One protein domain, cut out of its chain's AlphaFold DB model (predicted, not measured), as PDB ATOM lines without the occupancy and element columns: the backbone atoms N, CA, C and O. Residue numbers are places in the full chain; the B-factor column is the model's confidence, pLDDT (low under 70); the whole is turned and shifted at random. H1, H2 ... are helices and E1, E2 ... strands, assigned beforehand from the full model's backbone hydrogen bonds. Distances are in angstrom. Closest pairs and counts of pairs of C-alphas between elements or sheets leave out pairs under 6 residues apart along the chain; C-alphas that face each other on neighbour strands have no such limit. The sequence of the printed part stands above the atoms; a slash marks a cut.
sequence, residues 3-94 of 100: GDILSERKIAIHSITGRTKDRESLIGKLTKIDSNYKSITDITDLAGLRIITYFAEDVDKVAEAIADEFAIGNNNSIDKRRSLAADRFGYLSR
ATOM      1  N   GLY A   3     241.224 221.177 265.978       81.06
ATOM      2  CA  GLY A   3     241.770 221.207 267.339       81.06
ATOM      3  C   GLY A   3     243.300 221.138 267.384       81.06
ATOM      4  O   GLY A   3     243.906 221.841 268.186       81.06
ATOM      5  N   ASP A   4     243.919 220.370 266.486       84.62
ATOM      6  CA  ASP A   4     245.376 220.202 266.434       84.62
ATOM      7  C   ASP A   4     246.056 221.495 265.969       84.62
ATOM      8  O   ASP A   4     246.978 221.972 266.618       84.62
ATOM      9  N   ILE A   5     245.506 222.131 264.930       85.00
ATOM     10  CA  ILE A   5     245.978 223.420 264.391       85.00
ATOM     11  C   ILE A   5     245.978 224.498 265.485       85.00
ATOM     12  O   ILE A   5     246.930 225.265 265.639       85.00
ATOM     13  N   LEU A   6     244.900 224.566 266.273       86.75
ATOM     14  CA  LEU A   6     244.782 225.543 267.358       86.75
ATOM     15  C   LEU A   6     245.741 225.227 268.517       86.75
ATOM     16  O   LEU A   6     246.312 226.147 269.103       86.75
ATOM     17  N   SER A   7     245.960 223.942 268.806       86.62
ATOM     18  CA  SER A   7     246.915 223.480 269.820       86.62
ATOM     19  C   SER A   7     248.367 223.794 269.437       86.62
ATOM     20  O   SER A   7     249.116 224.325 270.257       86.62
ATOM     21  N   GLU A   8     248.757 223.563 268.179       89.00
ATOM     22  CA  GLU A   8     250.087 223.902 267.647       89.00
ATOM     23  C   GLU A   8     250.383 225.402 267.762       89.00
ATOM     24  O   GLU A   8     251.495 225.806 268.109       89.00
ATOM     25  N   ARG A   9     249.356 226.237 267.574       87.62
ATOM     26  CA  ARG A   9     249.426 227.694 267.761       87.62
ATOM     27  C   ARG A   9     249.307 228.136 269.227       87.62
ATOM     28  O   ARG A   9     249.303 229.335 269.498       87.62
ATOM     29  N   LYS A  10     249.244 227.193 270.175       90.25
ATOM     30  CA  LYS A  10     249.105 227.422 271.627       90.25
ATOM     31  C   LYS A  10     247.864 228.238 272.001       90.25
ATOM     32  O   LYS A  10     247.885 229.011 272.958       90.25
ATOM     33  N   ILE A  11     246.776 228.065 271.254       87.94
ATOM     34  CA  ILE A  11     245.507 228.747 271.502       87.94
ATOM     35  C   ILE A  11     244.630 227.849 272.377       87.94
ATOM     36  O   ILE A  11     244.167 226.792 271.943       87.94
ATOM     37  N   ALA A  12     244.379 228.274 273.616       86.06
ATOM     38  CA  ALA A  12     243.540 227.531 274.547       86.06
ATOM     39  C   ALA A  12     242.051 227.732 274.224       86.06
ATOM     40  O   ALA A  12     241.496 228.825 274.348       86.06
ATOM     41  N   ILE A  13     241.376 226.647 273.848       87.94
ATOM     42  CA  ILE A  13     239.943 226.652 273.546       87.94
ATOM     43  C   ILE A  13     239.178 225.803 274.553       87.94
ATOM     44  O   ILE A  13     239.644 224.757 274.993       87.94
ATOM     45  N   HIS A  14     237.977 226.251 274.895       89.94
ATOM     46  CA  HIS A  14     237.082 225.522 275.780       89.94
ATOM     47  C   HIS A  14     236.409 224.353 275.055       89.94
ATOM     48  O   HIS A  14     236.301 223.258 275.599       89.94
ATOM     49  N   SER A  15     235.934 224.577 273.826       89.06
ATOM     50  CA  SER A  15     235.338 223.514 273.011       89.06
ATOM     51  C   SER A  15     235.232 223.884 271.533       89.06
ATOM     52  O   SER A  15     235.093 225.055 271.172       89.06
ATOM     53  N   ILE A  16     235.237 222.855 270.680       87.94
ATOM     54  CA  ILE A  16     234.834 222.930 269.273       87.94
ATOM     55  C   ILE A  16     233.625 222.020 269.098       87.94
ATOM     56  O   ILE A  16     233.678 220.839 269.426       87.94
ATOM     57  N   THR A  17     232.538 222.555 268.554       86.56
ATOM     58  CA  THR A  17     231.335 221.784 268.233       86.56
ATOM     59  C   THR A  17     230.925 222.028 266.788       86.56
ATOM     60  O   THR A  17     230.836 223.169 266.330       86.56
ATOM     61  N   GLY A  18     230.690 220.945 266.049       83.75
ATOM     62  CA  GLY A  18     230.090 221.005 264.723       83.75
ATOM     63  C   GLY A  18     228.577 221.115 264.838       83.75
ATOM     64  O   GLY A  18     227.952 220.404 265.620       83.75
ATOM     65  N   ARG A  19     227.978 222.005 264.052       78.19
ATOM     66  CA  ARG A  19     226.530 222.095 263.890       78.19
ATOM     67  C   ARG A  19     226.196 221.943 262.418       78.19
ATOM     68  O   ARG A  19     226.536 222.804 261.607       78.19
ATOM     69  N   THR A  20     225.483 220.878 262.093       79.62
ATOM     70  CA  THR A  20     224.792 220.749 260.816       79.62
ATOM     71  C   THR A  20     223.444 221.441 260.910       79.62
ATOM     72  O   THR A  20     222.820 221.528 261.974       79.62
ATOM     73  N   LYS A  21     223.018 222.027 259.798       71.81
ATOM     74  CA  LYS A  21     221.705 222.640 259.725       71.81
ATOM     75  C   LYS A  21     220.642 221.570 259.529       71.81
ATOM     76  O   LYS A  21     220.816 220.665 258.719       71.81
ATOM     77  N   ASP A  22     219.545 221.703 260.262       77.06
ATOM     78  CA  ASP A  22     218.415 220.797 260.121       77.06
ATOM     79  C   ASP A  22     217.695 221.001 258.775       77.06
ATOM     80  O   ASP A  22     217.642 222.121 258.246       77.06
ATOM     81  N   ARG A  23     217.133 219.916 258.230       77.06
ATOM     82  CA  ARG A  23     216.408 219.904 256.954       77.06
ATOM     83  C   ARG A  23     215.243 220.893 256.945       77.06
ATOM     84  O   ARG A  23     215.067 221.592 255.950       77.06
ATOM     85  N   GLU A  24     214.480 221.007 258.025       77.81
ATOM     86  CA  GLU A  24     213.348 221.938 258.103       77.81
ATOM     87  C   GLU A  24     213.825 223.394 258.053       77.81
ATOM     88  O   GLU A  24     213.275 224.226 257.329       77.81
ATOM     89  N   SER A  25     214.932 223.689 258.741       75.06
ATOM     90  CA  SER A  25     215.584 225.006 258.697       75.06
ATOM     91  C   SER A  25     216.173 225.339 257.321       75.06
ATOM     92  O   SER A  25     216.354 226.516 256.992       75.06
ATOM     93  N   LEU A  26     216.527 224.322 256.532       74.12
ATOM     94  CA  LEU A  26     216.976 224.471 255.150       74.12
ATOM     95  C   LEU A  26     215.798 224.799 254.225       74.12
ATOM     96  O   LEU A  26     215.858 225.783 253.488       74.12
ATOM     97  N   ILE A  27     214.716 224.021 254.322       76.38
ATOM     98  CA  ILE A  27     213.487 224.217 253.543       76.38
ATOM     99  C   ILE A  27     212.923 225.614 253.809       76.38
ATOM    100  O   ILE A  27     212.686 226.356 252.863       76.38
ATOM    101  N   GLY A  28     212.821 226.028 255.075       74.69
ATOM    102  CA  GLY A  28     212.331 227.361 255.440       74.69
ATOM    103  C   GLY A  28     213.177 228.528 254.910       74.69
ATOM    104  O   GLY A  28     212.679 229.648 254.803       74.69
ATOM    105  N   LYS A  29     214.456 228.304 254.570       70.31
ATOM    106  CA  LYS A  29     215.271 229.317 253.878       70.31
ATOM    107  C   LYS A  29     214.976 229.375 252.385       70.31
ATOM    108  O   LYS A  29     214.920 230.475 251.855       70.31
ATOM    109  N   LEU A  30     214.802 228.220 251.744       71.50
ATOM    110  CA  LEU A  30     214.516 228.111 250.312       71.50
ATOM    111  C   LEU A  30     213.107 228.600 249.958       71.50
ATOM    112  O   LEU A  30     212.893 229.130 248.875       71.50
ATOM    113  N   THR A  31     212.147 228.445 250.869       71.44
ATOM    114  CA  THR A  31     210.748 228.842 250.646       71.44
ATOM    115  C   THR A  31     210.456 230.302 250.993       71.44
ATOM    116  O   THR A  31     209.338 230.769 250.773       71.44
ATOM    117  N   LYS A  32     211.431 231.059 251.522       72.56
ATOM    118  CA  LYS A  32     211.254 232.496 251.762       72.56
ATOM    119  C   LYS A  32     211.178 233.242 250.428       72.56
ATOM    120  O   LYS A  32     212.113 233.199 249.641       72.56
ATOM    121  N   ILE A  33     210.093 233.994 250.242       57.50
ATOM    122  CA  ILE A  33     209.818 234.826 249.052       57.50
ATOM    123  C   ILE A  33     210.957 235.813 248.738       57.50
ATOM    124  O   ILE A  33     211.180 236.135 247.579       57.50
ATOM    125  N   ASP A  34     211.709 236.230 249.758       60.78
ATOM    126  CA  ASP A  34     212.796 237.215 249.666       60.78
ATOM    127  C   ASP A  34     214.199 236.575 249.775       60.78
ATOM    128  O   ASP A  34     215.180 237.201 250.181       60.78
ATOM    129  N   SER A  35     214.300 235.265 249.528       61.28
ATOM    130  CA  SER A  35     215.572 234.549 249.605       61.28
ATOM    131  C   SER A  35     216.317 234.629 248.267       61.28
ATOM    132  O   SER A  35     215.806 234.210 247.233       61.28
ATOM    133  N   ASN A  36     217.570 235.093 248.296       64.19
ATOM    134  CA  ASN A  36     218.477 235.059 247.139       64.19
ATOM    135  C   ASN A  36     218.963 233.638 246.776       64.19
ATOM    136  O   ASN A  36     219.818 233.493 245.906       64.19
ATOM    137  N   TYR A  37     218.458 232.596 247.442       66.12
ATOM    138  CA  TYR A  37     218.875 231.213 247.232       66.12
ATOM    139  C   TYR A  37     217.990 230.577 246.153       66.12
ATOM    140  O   TYR A  37     216.836 230.243 246.413       66.12
ATOM    141  N   LYS A  38     218.522 230.425 244.936       67.50
ATOM    142  CA  LYS A  38     217.811 229.828 243.789       67.50
ATOM    143  C   LYS A  38     218.083 228.329 243.665       67.50
ATOM    144  O   LYS A  38     217.285 227.600 243.083       67.50
ATOM    145  N   SER A  39     219.196 227.874 244.230       67.81
ATOM    146  CA  SER A  39     219.634 226.484 244.269       67.81
ATOM    147  C   SER A  39     220.174 226.118 245.654       67.81
ATOM    148  O   SER A  39     220.621 226.969 246.422       67.81
ATOM    149  N   ILE A  40     220.194 224.819 245.963       67.38
ATOM    150  CA  ILE A  40     220.841 224.295 247.174       67.38
ATOM    151  C   ILE A  40     222.339 224.626 247.223       67.38
ATOM    152  O   ILE A  40     222.897 224.778 248.307       67.38
ATOM    153  N   THR A  41     222.972 224.793 246.059       69.62
ATOM    154  CA  THR A  41     224.374 225.219 245.924       69.62
ATOM    155  C   THR A  41     224.612 226.650 246.392       69.62
ATOM    156  O   THR A  41     225.732 226.979 246.765       69.62
ATOM    157  N   ASP A  42     223.574 227.485 246.442       67.56
ATOM    158  CA  ASP A  42     223.693 228.870 246.905       67.56
ATOM    159  C   ASP A  42     223.734 228.947 248.441       67.56
ATOM    160  O   ASP A  42     224.018 229.996 249.025       67.56
ATOM    161  N   ILE A  43     223.428 227.842 249.129       70.06
ATOM    162  CA  ILE A  43     223.364 227.789 250.585       70.06
ATOM    163  C   ILE A  43     224.769 227.600 251.151       70.06
ATOM    164  O   ILE A  43     225.305 226.497 251.220       70.06
ATOM    165  N   THR A  44     225.341 228.689 251.652       68.00
ATOM    166  CA  THR A  44     226.694 228.710 252.228       68.00
ATOM    167  C   THR A  44     226.752 228.300 253.708       68.00
ATOM    168  O   THR A  44     227.839 228.155 254.264       68.00
ATOM    169  N   ASP A  45     225.601 228.101 254.371       71.00
ATOM    170  CA  ASP A  45     225.491 227.810 255.813       71.00
ATOM    171  C   ASP A  45     225.004 226.389 256.152       71.00
ATOM    172  O   ASP A  45     224.302 226.186 257.146       71.00
ATOM    173  N   LEU A  46     225.368 225.398 255.333       71.38
ATOM    174  CA  LEU A  46     224.998 223.986 255.527       71.38
ATOM    175  C   LEU A  46     225.631 223.362 256.780       71.38
ATOM    176  O   LEU A  46     224.987 222.598 257.505       71.38
ATOM    177  N   ALA A  47     226.885 223.716 257.047       72.06
ATOM    178  CA  ALA A  47     227.637 223.282 258.212       72.06
ATOM    179  C   ALA A  47     228.344 224.485 258.838       72.06
ATOM    180  O   ALA A  47     228.916 225.321 258.140       72.06
ATOM    181  N   GLY A  48     228.289 224.574 260.162       78.75
ATOM    182  CA  GLY A  48     228.975 225.599 260.931       78.75
ATOM    183  C   GLY A  48     229.791 224.977 262.051       78.75
ATOM    184  O   GLY A  48     229.384 223.987 262.657       78.75
ATOM    185  N   LEU A  49     230.930 225.587 262.354       82.50
ATOM    186  CA  LEU A  49     231.714 225.274 263.542       82.50
ATOM    187  C   LEU A  49     231.464 226.352 264.593       82.50
ATOM    188  O   LEU A  49     231.471 227.547 264.294       82.50
ATOM    189  N   ARG A  50     231.233 225.926 265.833       85.12
ATOM    190  CA  ARG A  50     231.214 226.793 267.007       85.12
ATOM    191  C   ARG A  50     232.457 226.494 267.827       85.12
ATOM    192  O   ARG A  50     232.633 225.374 268.293       85.12
ATOM    193  N   ILE A  51     233.271 227.520 268.015       86.75
ATOM    194  CA  ILE A  51     234.474 227.471 268.837       86.75
ATOM    195  C   ILE A  51     234.230 228.404 270.014       86.75
ATOM    196  O   ILE A  51     233.850 229.559 269.816       86.75
ATOM    197  N   ILE A  52     234.387 227.884 271.225       86.75
ATOM    198  CA  ILE A  52     234.274 228.651 272.463       86.75
ATOM    199  C   ILE A  52     235.687 228.791 273.017       86.75
ATOM    200  O   ILE A  52     236.357 227.783 273.240       86.75
ATOM    201  N   THR A  53     236.150 230.023 273.208       87.38
ATOM    202  CA  THR A  53     237.455 230.335 273.807       87.38
ATOM    203  C   THR A  53     237.285 230.728 275.273       87.38
ATOM    204  O   THR A  53     236.201 231.145 275.685       87.38
ATOM    205  N   TYR A  54     238.350 230.590 276.065       84.25
ATOM    206  CA  TYR A  54     238.360 231.071 277.452       84.25
ATOM    207  C   TYR A  54     238.519 232.592 277.527       84.25
ATOM    208  O   TYR A  54     237.893 233.237 278.365       84.25
ATOM    209  N   PHE A  55     239.316 233.163 276.621       84.94
ATOM    210  CA  PHE A  55     239.598 234.593 276.577       84.94
ATOM    211  C   PHE A  55     239.098 235.220 275.275       84.94
ATOM    212  O   PHE A  55     239.078 234.592 274.212       84.94
ATOM    213  N   ALA A  56     238.682 236.485 275.358       81.50
ATOM    214  CA  ALA A  56     238.168 237.227 274.209       81.50
ATOM    215  C   ALA A  56     239.259 237.516 273.162       81.50
ATOM    216  O   ALA A  56     238.965 237.520 271.967       81.50
ATOM    217  N   GLU A  57     240.505 237.713 273.600       82.06
ATOM    218  CA  GLU A  57     241.668 237.917 272.724       82.06
ATOM    219  C   GLU A  57     241.962 236.709 271.825       82.06
ATOM    220  O   GLU A  57     242.420 236.864 270.694       82.06
ATOM    221  N   ASP A  58     241.638 235.498 272.286       86.31
ATOM    222  CA  ASP A  58     241.892 234.274 271.529       86.31
ATOM    223  C   ASP A  58     240.922 234.113 270.358       86.31
ATOM    224  O   ASP A  58     241.211 233.376 269.420       86.31
ATOM    225  N   VAL A  59     239.789 234.822 270.356       86.12
ATOM    226  CA  VAL A  59     238.822 234.744 269.252       86.12
ATOM    227  C   VAL A  59     239.438 235.255 267.947       86.12
ATOM    228  O   VAL A  59     239.146 234.714 266.880       86.12
ATOM    229  N   ASP A  60     240.293 236.279 268.015       85.12
ATOM    230  CA  ASP A  60     240.982 236.799 266.833       85.12
ATOM    231  C   ASP A  60     242.130 235.876 266.396       85.12
ATOM    232  O   ASP A  60     242.239 235.583 265.207       85.12
ATOM    233  N   LYS A  61     242.865 235.271 267.339       87.94
ATOM    234  CA  LYS A  61     243.882 234.244 267.036       87.94
ATOM    235  C   LYS A  61     243.271 233.008 266.358       87.94
ATOM    236  O   LYS A  61     243.819 232.483 265.394       87.94
ATOM    237  N   VAL A  62     242.106 232.552 266.832       87.50
ATOM    238  CA  VAL A  62     241.344 231.457 266.203       87.50
ATOM    239  C   VAL A  62     240.893 231.851 264.798       87.50
ATOM    240  O   VAL A  62     240.959 231.037 263.882       87.50
ATOM    241  N   ALA A  63     240.413 233.083 264.616       84.56
ATOM    242  CA  ALA A  63     239.990 233.578 263.311       84.56
ATOM    243  C   ALA A  63     241.133 233.566 262.287       84.56
ATOM    244  O   ALA A  63     240.925 233.102 261.169       84.56
ATOM    245  N   GLU A  64     242.315 234.039 262.678       85.94
ATOM    246  CA  GLU A  64     243.519 234.019 261.840       85.94
ATOM    247  C   GLU A  64     243.941 232.589 261.507       85.94
ATOM    248  O   GLU A  64     244.104 232.259 260.339       85.94
ATOM    249  N   ALA A  65     243.995 231.698 262.502       87.62
ATOM    250  CA  ALA A  65     244.332 230.293 262.274       87.62
ATOM    251  C   ALA A  65     243.386 229.604 261.272       87.62
ATOM    252  O   ALA A  65     243.822 228.786 260.470       87.62
ATOM    253  N   ILE A  66     242.089 229.930 261.289       85.06
ATOM    254  CA  ILE A  66     241.135 229.397 260.306       85.06
ATOM    255  C   ILE A  66     241.355 230.035 258.928       85.06
ATOM    256  O   ILE A  66     241.220 229.348 257.921       85.06
ATOM    257  N   ALA A  67     241.672 231.327 258.860       83.12
ATOM    258  CA  ALA A  67     241.916 232.014 257.593       83.12
ATOM    259  C   ALA A  67     243.193 231.536 256.887       83.12
ATOM    260  O   ALA A  67     243.200 231.450 255.663       83.12
ATOM    261  N   ASP A  68     244.231 231.189 257.649       83.62
ATOM    262  CA  ASP A  68     245.486 230.660 257.108       83.62
ATOM    263  C   ASP A  68     245.312 229.255 256.507       83.62
ATOM    264  O   ASP A  68     245.922 228.922 255.494       83.62
ATOM    265  N   GLU A  69     244.474 228.425 257.130       83.56
ATOM    266  CA  GLU A  69     244.341 226.997 256.800       83.56
ATOM    267  C   GLU A  69     243.203 226.708 255.815       83.56
ATOM    268  O   GLU A  69     243.178 225.670 255.149       83.56
ATOM    269  N   PHE A  70     242.227 227.613 255.711       80.69
ATOM    270  CA  PHE A  70     241.071 227.455 254.839       80.69
ATOM    271  C   PHE A  70     240.966 228.618 253.858       80.69
ATOM    272  O   PHE A  70     241.054 229.781 254.230       80.69
ATOM    273  N   ALA A  71     240.650 228.315 252.597       72.38
ATOM    274  CA  ALA A  71     240.274 229.336 251.625       72.38
ATOM    275  C   ALA A  71     238.928 229.977 252.026       72.38
ATOM    276  O   ALA A  71     237.853 229.438 251.740       72.38
ATOM    277  N   ILE A  72     238.982 231.111 252.729       69.00
ATOM    278  CA  ILE A  72     237.813 231.901 253.128       69.00
ATOM    279  C   ILE A  72     237.526 232.947 252.046       69.00
ATOM    280  O   ILE A  72     238.386 233.746 251.696       69.00
ATOM    281  N   GLY A  73     236.291 232.994 251.537       60.50
ATOM    282  CA  GLY A  73     235.858 234.091 250.670       60.50
ATOM    283  C   GLY A  73     235.690 235.385 251.475       60.50
ATOM    284  O   GLY A  73     234.850 235.436 252.376       60.50
ATOM    285  N   ASN A  74     236.445 236.438 251.137       51.09
ATOM    286  CA  ASN A  74     236.505 237.713 251.875       51.09
ATOM    287  C   ASN A  74     235.144 238.385 252.152       51.09
ATOM    288  O   ASN A  74     235.040 239.183 253.079       51.09
ATOM    289  N   ASN A  75     234.096 238.075 251.381       51.91
ATOM    290  CA  ASN A  75     232.804 238.762 251.456       51.91
ATOM    291  C   ASN A  75     231.791 238.134 252.440       51.91
ATOM    292  O   ASN A  75     230.686 238.646 252.589       51.91
ATOM    293  N   ASN A  76     232.134 237.017 253.097       54.78
ATOM    294  CA  ASN A  76     231.189 236.217 253.896       54.78
ATOM    295  C   ASN A  76     231.494 236.175 255.406       54.78
ATOM    296  O   ASN A  76     230.865 235.421 256.152       54.78
ATOM    297  N   SER A  77     232.453 236.976 255.875       56.56
ATOM    298  CA  SER A  77     232.780 237.087 257.297       56.56
ATOM    299  C   SER A  77     232.114 238.317 257.900       56.56
ATOM    300  O   SER A  77     232.368 239.443 257.482       56.56
ATOM    301  N   ILE A  78     231.252 238.103 258.893       60.16
ATOM    302  CA  ILE A  78     230.630 239.187 259.659       60.16
ATOM    303  C   ILE A  78     231.120 239.077 261.096       60.16
ATOM    304  O   ILE A  78     230.726 238.173 261.842       60.16
ATOM    305  N   ASP A  79     231.958 240.030 261.499       62.50
ATOM    306  CA  ASP A  79     232.324 240.195 262.897       62.50
ATOM    307  C   ASP A  79     231.310 241.067 263.629       62.50
ATOM    308  O   ASP A  79     231.420 242.293 263.669       62.50
ATOM    309  N   LYS A  80     230.327 240.425 264.263       58.78
ATOM    310  CA  LYS A  80     229.311 241.159 265.020       58.78
ATOM    311  C   LYS A  80     229.879 241.871 266.250       58.78
ATOM    312  O   LYS A  80     229.220 242.767 266.764       58.78
ATOM    313  N   ARG A  81     231.094 241.534 266.712       55.25
ATOM    314  CA  ARG A  81     231.765 242.254 267.813       55.25
ATOM    315  C   ARG A  81     232.014 243.718 267.450       55.25
ATOM    316  O   ARG A  81     231.755 244.596 268.266       55.25
ATOM    317  N   ARG A  82     232.420 243.983 266.203       52.81
ATOM    318  CA  ARG A  82     232.630 245.342 265.682       52.81
ATOM    319  C   ARG A  82     231.325 246.112 265.470       52.81
ATOM    320  O   ARG A  82     231.331 247.328 265.594       52.81
ATOM    321  N   SER A  83     230.205 245.428 265.211       46.94
ATOM    322  CA  SER A  83     228.887 246.072 265.084       46.94
ATOM    323  C   SER A  83     228.149 246.268 266.417       46.94
ATOM    324  O   SER A  83     227.271 247.116 266.503       46.94
ATOM    325  N   LEU A  84     228.463 245.475 267.451       43.91
ATOM    326  CA  LEU A  84     227.805 245.514 268.770       43.91
ATOM    327  C   LEU A  84     228.383 246.564 269.727       43.91
ATOM    328  O   LEU A  84     227.743 246.874 270.730       43.91
ATOM    329  N   ALA A  85     229.548 247.136 269.406       42.94
ATOM    330  CA  ALA A  85     230.183 248.193 270.194       42.94
ATOM    331  C   ALA A  85     229.330 249.475 270.319       42.94
ATOM    332  O   ALA A  85     229.654 250.331 271.132       42.94
ATOM    333  N   ALA A  86     228.244 249.603 269.545       43.97
ATOM    334  CA  ALA A  86     227.391 250.784 269.559       43.97
ATOM    335  C   ALA A  86     226.194 250.732 270.531       43.97
ATOM    336  O   ALA A  86     225.655 251.799 270.795       43.97
ATOM    337  N   ASP A  87     225.749 249.575 271.062       42.12
ATOM    338  CA  ASP A  87     224.492 249.594 271.855       42.12
ATOM    339  C   ASP A  87     224.272 248.518 272.942       42.12
ATOM    340  O   ASP A  87     223.485 248.757 273.849       42.12
ATOM    341  N   ARG A  88     224.903 247.329 272.959       42.41
ATOM    342  CA  ARG A  88     224.520 246.314 273.979       42.41
ATOM    343  C   ARG A  88     225.665 245.439 274.475       42.41
ATOM    344  O   ARG A  88     226.196 244.605 273.743       42.41
ATOM    345  N   PHE A  89     225.976 245.564 275.766       42.59
ATOM    346  CA  PHE A  89     226.765 244.582 276.510       42.59
ATOM    347  C   PHE A  89     226.019 243.235 276.541       42.59
ATOM    348  O   PHE A  89     224.916 243.149 277.074       42.59
ATOM    349  N   GLY A  90     226.641 242.185 275.989       47.38
ATOM    350  CA  GLY A  90     226.254 240.790 276.236       47.38
ATOM    351  C   GLY A  90     225.657 240.005 275.060       47.38
ATOM    352  O   GLY A  90     224.531 239.547 275.169       47.38
ATOM    353  N   TYR A  91     226.407 239.800 273.969       45.22
ATOM    354  CA  TYR A  91     226.496 238.522 273.220       45.22
ATOM    355  C   TYR A  91     227.459 238.688 272.031       45.22
ATOM    356  O   TYR A  91     227.108 239.286 271.018       45.22
ATOM    357  N   LEU A  92     228.678 238.153 272.121       51.66
ATOM    358  CA  LEU A  92     229.694 238.273 271.069       51.66
ATOM    359  C   LEU A  92     229.752 236.970 270.257       51.66
ATOM    360  O   LEU A  92     230.014 235.906 270.806       51.66
ATOM    361  N   SER A  93     229.493 237.030 268.947       45.28
ATOM    362  CA  SER A  93     229.626 235.866 268.054       45.28
ATOM    363  C   SER A  93     230.188 236.267 266.688       45.28
ATOM    364  O   SER A  93     229.776 237.278 266.119       45.28
ATOM    365  N   ARG A  94     231.122 235.469 266.155       46.75
ATOM    366  CA  ARG A  94     231.676 235.598 264.797       46.75
ATOM    367  C   ARG A  94     231.347 234.326 264.001       46.75
ATOM    368  O   ARG A  94     231.395 233.232 264.559       46.75
TER     369      ARG A  94
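This is residues 3 to 94 of the 100 residues of the protein "RelA_SpoT domain-containing protein" of Hymenobacter nivis (UniProt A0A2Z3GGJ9). A long, narrow ribbon of two antiparallel strands, E1 and E2, has H1 and H3 by the end where E1 begins and E2 ends, and H2 with a long loop beyond its other end. The last part of the chain printed here, with the short helix H4, makes a loose arm off to one side of the ribbon, from which residues 85 to 90 stick out. The printed part has 92 residues, with four named helices and two named strands in the order H1, E1, H2, E2, H3, H4; the sheet's order is E1, E2, and the class is mixed, helices and strands. The whole is loose, with a radius of gyration of the C-alphas of 15.7 A, and the C-alphas span 44 by 35 by 24 A.

H1, residues 3 to 8, has a tight link to E1, residues 13 to 20; their closest C-alphas, those of Gly 3 and Ile 16, are 7.4 A apart. E1 and E2, residues 47 to 53, are antiparallel neighbours, with 165 degrees between their directions. N 17 and O 50, at 2.8 A, and N 48 and O 19, at 2.9 A, are within hydrogen-bond range. H2, residues 23 to 30, touches no helix. H3, residues 58 to 69, has a tight link from E2; their closest C-alphas, those of Thr 53 and Val 59, are 6.5 A apart. H1 and H3 only just touch, with 3 pairs of C-alphas within 8 A, the closest those of Leu 6 and Val 62 at 6.9 A; H3 does so with residues 62 to 65 alone. The lines of H1 and H3 are about perpendicular, at 83 degrees. H4, residues 80 to 84, is apart from H3 and from both strands. In H1, H3 and H4 every O i to N i+4 pair is within hydrogen-bond range; in H2, 3 of 4 are.

H1 begins at C-alpha 3 (241.770, 221.207, 267.339) and is 8.7 A long. E1 measures 20.7 A and ends at C-alpha 20 (224.792, 220.749, 260.816). H2 measures 10.7 A, E2 19.7 A and H3 16.6 A. H4, 5.9 A long, ends at C-alpha 84 (227.805, 245.514, 268.770).

The two C-alphas farthest apart, those of Lys 10 and Ile 33, are 45.9 A apart. The link from H2 to E2, residues 31 to 46, is long, and the one from H3 to H4 is short. Residues 31 to 36, 70 to 75 and 85 to 90 stand free. The printed part has no cut. Its mean pLDDT is 72.1, and 34 residues are under 70: residues 33 to 42, residue 44 and residues 72 to 94.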